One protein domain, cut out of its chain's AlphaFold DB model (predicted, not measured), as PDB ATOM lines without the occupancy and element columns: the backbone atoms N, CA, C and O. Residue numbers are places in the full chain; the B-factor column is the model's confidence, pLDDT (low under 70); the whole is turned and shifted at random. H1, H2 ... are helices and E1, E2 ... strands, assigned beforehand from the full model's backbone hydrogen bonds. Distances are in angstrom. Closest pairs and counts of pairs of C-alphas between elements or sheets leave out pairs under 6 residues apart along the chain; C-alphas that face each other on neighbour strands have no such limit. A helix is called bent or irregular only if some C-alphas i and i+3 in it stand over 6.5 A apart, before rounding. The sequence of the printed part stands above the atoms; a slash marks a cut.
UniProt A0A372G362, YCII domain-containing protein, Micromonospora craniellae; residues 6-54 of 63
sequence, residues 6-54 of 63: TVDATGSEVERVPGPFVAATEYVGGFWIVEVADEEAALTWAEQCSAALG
ATOM      1  N   THR A   6      34.798 -52.896   0.375       96.31
ATOM      2  CA  THR A   6      35.212 -51.685   1.084       96.31
ATOM      3  C   THR A   6      36.146 -52.078   2.217       96.31
ATOM      4  O   THR A   6      35.829 -52.980   2.992       96.31
ATOM      5  N   VAL A   7      37.305 -51.428   2.292       97.56
ATOM      6  CA  VAL A   7      38.310 -51.652   3.336       97.56
ATOM      7  C   VAL A   7      38.450 -50.370   4.146       97.56
ATOM      8  O   VAL A   7      38.740 -49.327   3.565       97.56
ATOM      9  N   ASP A   8      38.272 -50.456   5.462       97.06
ATOM     10  CA  ASP A   8      38.489 -49.347   6.395       97.06
ATOM     11  C   ASP A   8      39.556 -49.747   7.422       97.06
ATOM     12  O   ASP A   8      39.447 -50.776   8.083       97.06
ATOM     13  N   ALA A   9      40.622 -48.953   7.511       97.62
ATOM     14  CA  ALA A   9      41.734 -49.150   8.439       97.62
ATOM     15  C   ALA A   9      41.941 -47.934   9.363       97.62
ATOM     16  O   ALA A   9      43.026 -47.751   9.909       97.62
ATOM     17  N   THR A  10      40.932 -47.069   9.494       96.94
ATOM     18  CA  THR A  10      41.003 -45.842  10.302       96.94
ATOM     19  C   THR A  10      40.725 -46.079  11.791       96.94
ATOM     20  O   THR A  10      41.071 -45.237  12.620       96.94
ATOM     21  N   GLY A  11      40.124 -47.222  12.139       95.00
ATOM     22  CA  GLY A  11      39.868 -47.652  13.512       95.00
ATOM     23  C   GLY A  11      41.029 -48.423  14.152       95.00
ATOM     24  O   GLY A  11      42.147 -48.464  13.646       95.00
ATOM     25  N   SER A  12      40.758 -49.065  15.292       96.19
ATOM     26  CA  SER A  12      41.727 -49.935  15.979       96.19
ATOM     27  C   SER A  12      41.946 -51.282  15.281       96.19
ATOM     28  O   SER A  12      42.959 -51.935  15.520       96.19
ATOM     29  N   GLU A  13      41.001 -51.702  14.439       96.88
ATOM     30  CA  GLU A  13      41.042 -52.937  13.653       96.88
ATOM     31  C   GLU A  13      40.670 -52.638  12.194       96.88
ATOM     32  O   GLU A  13      40.025 -51.631  11.904       96.88
ATOM     33  N   VAL A  14      41.098 -53.507  11.272       98.25
ATOM     34  CA  VAL A  14      40.791 -53.366   9.841       98.25
ATOM     35  C   VAL A  14      39.472 -54.056   9.520       98.25
ATOM     36  O   VAL A  14      39.352 -55.273   9.676       98.25
ATOM     37  N   GLU A  15      38.524 -53.306   8.970       97.94
ATOM     38  CA  GLU A  15      37.233 -53.815   8.521       97.94
ATOM     39  C   GLU A  15      37.225 -54.071   7.009       97.94
ATOM     40  O   GLU A  15      37.836 -53.349   6.217       97.94
ATOM     41  N   ARG A  16      36.523 -55.133   6.592       97.88
ATOM     42  CA  ARG A  16      36.320 -55.494   5.181       97.88
ATOM     43  C   ARG A  16      34.852 -55.818   4.944       97.88
ATOM     44  O   ARG A  16      34.363 -56.842   5.418       97.88
ATOM     45  N   VAL A  17      34.167 -54.974   4.184       95.81
ATOM     46  CA  VAL A  17      32.724 -55.080   3.940       95.81
ATOM     47  C   VAL A  17      32.470 -55.396   2.465       95.81
ATOM     48  O   VAL A  17      32.914 -54.633   1.603       95.81
ATOM     49  N   PRO A  18      31.769 -56.497   2.129       96.38
ATOM     50  CA  PRO A  18      31.352 -56.762   0.757       96.38
ATOM     51  C   PRO A  18      30.452 -55.644   0.224       96.38
ATOM     52  O   PRO A  18      29.439 -55.306   0.835       96.38
ATOM     53  N   GLY A  19      30.801 -55.109  -0.941       93.50
ATOM     54  CA  GLY A  19      30.098 -54.010  -1.589       93.50
ATOM     55  C   GLY A  19      30.943 -52.740  -1.741       93.50
ATOM     56  O   GLY A  19      32.050 -52.637  -1.206       93.50
ATOM     57  N   PRO A  20      30.440 -51.776  -2.529       93.88
ATOM     58  CA  PRO A  20      31.093 -50.488  -2.729       93.88
ATOM     59  C   PRO A  20      30.991 -49.601  -1.482       93.88
ATOM     60  O   PRO A  20      30.104 -49.796  -0.654       93.88
ATOM     61  N   PHE A  21      31.855 -48.585  -1.403       92.38
ATOM     62  CA  PHE A  21      31.885 -47.632  -0.286       92.38
ATOM     63  C   PHE A  21      30.554 -46.886  -0.106       92.38
ATOM     64  O   PHE A  21      30.096 -46.672   1.011       92.38
ATOM     65  N   VAL A  22      29.909 -46.517  -1.216       93.81
ATOM     66  CA  VAL A  22      28.587 -45.881  -1.236       93.81
ATOM     67  C   VAL A  22      27.711 -46.557  -2.282       93.81
ATOM     68  O   VAL A  22      28.203 -46.967  -3.330       93.81
ATOM     69  N   ALA A  23      26.407 -46.664  -2.019       90.81
ATOM     70  CA  ALA A  23      25.445 -47.081  -3.031       90.81
ATOM     71  C   ALA A  23      25.159 -45.915  -3.991       90.81
ATOM     72  O   ALA A  23      24.628 -44.885  -3.578       90.81
ATOM     73  N   ALA A  24      25.493 -46.085  -5.268       90.88
ATOM     74  CA  ALA A  24      25.300 -45.077  -6.306       90.88
ATOM     75  C   ALA A  24      24.633 -45.669  -7.554       90.88
ATOM     76  O   ALA A  24      24.697 -46.876  -7.804       90.88
ATOM     77  N   THR A  25      23.997 -44.802  -8.347       92.19
ATOM     78  CA  THR A  25      23.422 -45.165  -9.652       92.19
ATOM     79  C   THR A  25      24.510 -45.494 -10.674       92.19
ATOM     80  O   THR A  25      24.310 -46.356 -11.523       92.19
ATOM     81  N   GLU A  26      25.668 -44.841 -10.568       90.19
ATOM     82  CA  GLU A  26      26.821 -45.026 -11.449       90.19
ATOM     83  C   GLU A  26      28.099 -45.108 -10.602       90.19
ATOM     84  O   GLU A  26      28.218 -44.423  -9.586       90.19
ATOM     85  N   TYR A  27      29.049 -45.952 -11.012       90.50
ATOM     86  CA  TYR A  27      30.331 -46.146 -10.327       90.50
ATOM     87  C   TYR A  27      31.494 -45.801 -11.254       90.50
ATOM     88  O   TYR A  27      31.450 -46.101 -12.448       90.50
ATOM     89  N   VAL A  28      32.566 -45.241 -10.690       90.50
ATOM     90  CA  VAL A  28      33.847 -45.082 -11.391       90.50
ATOM     91  C   VAL A  28      34.486 -46.463 -11.547       90.50
ATOM     92  O   VAL A  28      34.835 -47.106 -10.560       90.50
ATOM     93  N   GLY A  29      34.619 -46.930 -12.791       87.88
ATOM     94  CA  GLY A  29      35.179 -48.253 -13.104       87.88
ATOM     95  C   GLY A  29      36.704 -48.347 -12.979       87.88
ATOM     96  O   GLY A  29      37.251 -49.446 -12.988       87.88
ATOM     97  N   GLY A  30      37.388 -47.209 -12.868       90.31
ATOM     98  CA  GLY A  30      38.838 -47.097 -12.761       90.31
ATOM     99  C   GLY A  30      39.300 -45.674 -13.068       90.31
ATOM    100  O   GLY A  30      38.493 -44.823 -13.439       90.31
ATOM    101  N   PHE A  31      40.596 -45.419 -12.914       94.69
ATOM    102  CA  PHE A  31      41.222 -44.153 -13.288       94.69
ATOM    103  C   PHE A  31      42.651 -44.393 -13.782       94.69
ATOM    104  O   PHE A  31      43.248 -45.438 -13.513       94.69
ATOM    105  N   TRP A  32      43.198 -43.402 -14.479       94.12
ATOM    106  CA  TRP A  32      44.612 -43.322 -14.832       94.12
ATOM    107  C   TRP A  32      45.193 -42.035 -14.256       94.12
ATOM    108  O   TRP A  32      44.473 -41.055 -14.072       94.12
ATOM    109  N   ILE A  33      46.497 -42.037 -14.003       95.94
ATOM    110  CA  ILE A  33      47.268 -40.817 -13.759       95.94
ATOM    111  C   ILE A  33      48.165 -40.636 -14.977       95.94
ATOM    112  O   ILE A  33      48.853 -41.574 -15.380       95.94
ATOM    113  N   VAL A  34      48.125 -39.447 -15.568       95.06
ATOM    114  CA  VAL A  34      48.942 -39.079 -16.724       95.06
ATOM    115  C   VAL A  34      49.746 -37.834 -16.388       95.06
ATOM    116  O   VAL A  34      49.243 -36.925 -15.730       95.06
ATOM    117  N   GLU A  35      50.995 -37.806 -16.833       97.50
ATOM    118  CA  GLU A  35      51.835 -36.616 -16.778       97.50
ATOM    119  C   GLU A  35      51.758 -35.914 -18.133       97.50
ATOM    120  O   GLU A  35      52.040 -36.513 -19.172       97.50
ATOM    121  N   VAL A  36      51.330 -34.656 -18.123       97.31
ATOM    122  CA  VAL A  36      51.151 -33.824 -19.315       97.31
ATOM    123  C   VAL A  36      51.587 -32.395 -19.006       97.31
ATOM    124  O   VAL A  36      51.685 -32.011 -17.842       97.31
ATOM    125  N   ALA A  37      51.876 -31.615 -20.048       97.00
ATOM    126  CA  ALA A  37      52.435 -30.274 -19.895       97.00
ATOM    127  C   ALA A  37      51.471 -29.280 -19.218       97.00
ATOM    128  O   ALA A  37      51.915 -28.427 -18.452       97.00
ATOM    129  N   ASP A  38      50.171 -29.391 -19.503       97.12
ATOM    130  CA  ASP A  38      49.123 -28.486 -19.031       97.12
ATOM    131  C   ASP A  38      47.723 -29.138 -19.087       97.12
ATOM    132  O   ASP A  38      47.556 -30.303 -19.462       97.12
ATOM    133  N   GLU A  39      46.704 -28.381 -18.669       97.25
ATOM    134  CA  GLU A  39      45.305 -28.824 -18.640       97.25
ATOM    135  C   GLU A  39      44.748 -29.118 -20.041       97.25
ATOM    136  O   GLU A  39      44.001 -30.081 -20.214       97.25
ATOM    137  N   GLU A  40      45.136 -28.347 -21.057       98.19
ATOM    138  CA  GLU A  40      44.660 -28.545 -22.431       98.19
ATOM    139  C   GLU A  40      45.152 -29.885 -22.997       98.19
ATOM    140  O   GLU A  40      44.385 -30.637 -23.612       98.19
ATOM    141  N   ALA A  41      46.406 -30.246 -22.707       98.12
ATOM    142  CA  ALA A  41      46.951 -31.556 -23.034       98.12
ATOM    143  C   ALA A  41      46.202 -32.693 -22.309       98.12
ATOM    144  O   ALA A  41      45.942 -33.738 -22.913       98.12
ATOM    145  N   ALA A  42      45.799 -32.493 -21.046       98.00
ATOM    146  CA  ALA A  42      44.997 -33.469 -20.299       98.00
ATOM    147  C   ALA A  42      43.605 -33.672 -20.923       98.00
ATOM    148  O   ALA A  42      43.151 -34.809 -21.073       98.00
ATOM    149  N   LEU A  43      42.938 -32.581 -21.313       98.25
ATOM    150  CA  LEU A  43      41.621 -32.620 -21.954       98.25
ATOM    151  C   LEU A  43      41.687 -33.308 -23.321       98.25
ATOM    152  O   LEU A  43      40.896 -34.213 -23.587       98.25
ATOM    153  N   THR A  44      42.692 -32.976 -24.135       98.31
ATOM    154  CA  THR A  44      42.925 -33.625 -25.436       98.31
ATOM    155  C   THR A  44      43.120 -35.138 -25.281       98.31
ATOM    156  O   THR A  44      42.591 -35.930 -26.064       98.31
ATOM    157  N   TRP A  45      43.852 -35.567 -24.248       98.00
ATOM    158  CA  TRP A  45      44.019 -36.987 -23.943       98.00
ATOM    159  C   TRP A  45      42.688 -37.653 -23.562       98.00
ATOM    160  O   TRP A  45      42.347 -38.723 -24.070       98.00
ATOM    161  N   ALA A  46      41.898 -37.001 -22.705       97.88
ATOM    162  CA  ALA A  46      40.604 -37.507 -22.262       97.88
ATOM    163  C   ALA A  46      39.584 -37.635 -23.404       97.88
ATOM    164  O   ALA A  46      38.823 -38.603 -23.420       97.88
ATOM    165  N   GLU A  47      39.593 -36.723 -24.381       98.50
ATOM    166  CA  GLU A  47      38.762 -36.813 -25.589       98.50
ATOM    167  C   GLU A  47      39.078 -38.076 -26.399       98.50
ATOM    168  O   GLU A  47      38.172 -38.837 -26.756       98.50
ATOM    169  N   GLN A  48      40.366 -38.348 -26.631       98.12
ATOM    170  CA  GLN A  48      40.809 -39.546 -27.349       98.12
ATOM    171  C   GLN A  48      40.412 -40.823 -26.599       98.12
ATOM    172  O   GLN A  48      39.880 -41.759 -27.202       98.12
ATOM    173  N   CYS A  49      40.604 -40.857 -25.276       96.94
ATOM    174  CA  CYS A  49      40.182 -41.982 -24.443       96.94
ATOM    175  C   CYS A  49      38.661 -42.169 -24.444       96.94
ATOM    176  O   CYS A  49      38.189 -43.299 -24.564       96.94
ATOM    177  N   SER A  50      37.888 -41.084 -24.338       97.94
ATOM    178  CA  SER A  50      36.425 -41.138 -24.353       97.94
ATOM    179  C   SER A  50      35.914 -41.720 -25.670       97.94
ATOM    180  O   SER A  50      35.082 -42.631 -25.653       97.94
ATOM    181  N   ALA A  51      36.477 -41.275 -26.798       98.31
ATOM    182  CA  ALA A  51      36.146 -41.802 -28.115       98.31
ATOM    183  C   ALA A  51      36.518 -43.288 -28.256       98.31
ATOM    184  O   ALA A  51      35.711 -44.078 -28.741       98.31
ATOM    185  N   ALA A  52      37.709 -43.688 -27.797       97.62
ATOM    186  CA  ALA A  52      38.184 -45.069 -27.898       97.62
ATOM    187  C   ALA A  52      37.388 -46.053 -27.021       97.62
ATOM    188  O   ALA A  52      37.169 -47.197 -27.414       97.62
ATOM    189  N   LEU A  53      36.960 -45.616 -25.835       95.31
ATOM    190  CA  LEU A  53      36.263 -46.453 -24.854       95.31
ATOM    191  C   LEU A  53      34.736 -46.373 -24.963       95.31
ATOM    192  O   LEU A  53      34.038 -47.144 -24.303       95.31
ATOM    193  N   GLY A  54      34.204 -45.420 -25.733       96.25
ATOM    194  CA  GLY A  54      32.766 -45.158 -25.818       96.25
ATOM    195  C   GLY A  54      32.145 -44.789 -24.467       96.25
ATOM    196  O   GLY A  54      30.998 -45.140 -24.200       96.25
TER     197      GLY A  54
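This is residues 6 to 54 of the 63 residues of the protein "YCII domain-containing protein" of Micromonospora craniellae (UniProt A0A372G362). An antiparallel hairpin of two short strands, E1 and E2, lies at one end and a single helix, H1, at the other, with a long winding stretch with no named element, residues 19 to 38, strung between them. The strand end and the helix end are separate parts with no shared core, and residues 9 to 14, the loop of the hairpin, stick out beyond E1 and E2. The printed part has 49 residues, with two named strands and one named helix in the order E1, E2, H1; the class is mixed, helices and strands, with under half of the residues in named elements. The sheet has the order E1, E2 and is antiparallel. The whole is extended, with a radius of gyration of the C-alphas of 16.8 A, and its outline is flat, spanning 44 by 26 by 13 A.

The sheet consists of E1, residues 6 to 8, and E2, residues 15 to 18, which form a hairpin. They are antiparallel neighbours, with 170 degrees between their N-to-C directions. C-alphas 7 and 16 face each other at 4.7 A, and so do C-alphas 6 and 17 at 5.1 A. Across the pair, N 6 and O 17 are within hydrogen-bond range at 2.8 A, and N 15 and O 8 are too, at 2.8 A. The helix H1, residues 39 to 53, is apart from E1, with no C-alpha of the one within 8 A of the other. In H1 every O i to N i+4 pair is within hydrogen-bond range, and the helix is not bent.

E1 begins at C-alpha 6, at (35.212, -51.685, 1.084), and measures 6.7 A from its first to its last C-alpha at Asp 8. E2 runs from Glu 15 to Pro 18 and measures 10.2 A; its last C-alpha is at (31.352, -56.762, 0.757). H1 runs from Glu 39 to Leu 53 and measures 20.8 A; C-alpha 39 is at (45.305, -28.824, -18.640) and C-alpha 53 at (36.263, -46.453, -24.854).

The two C-alphas farthest apart are those of Ser 12 and Ala 51, at 45.2 A. The C-alphas of Thr 6 and Gly 54, the first and last printed residues, are 27.8 A apart. The link from E1 to E2 is short, with 6 residues, and the link from E2 to H1 is long, with 20 residues. Residues 9 to 14, residues 23 to 33 and residues 46 to 54, of which 46 to 53 belong to H1, stand free. The printed part has no cut. The mean pLDDT of the printed part is 95.7, and no printed residue of this model is under 70.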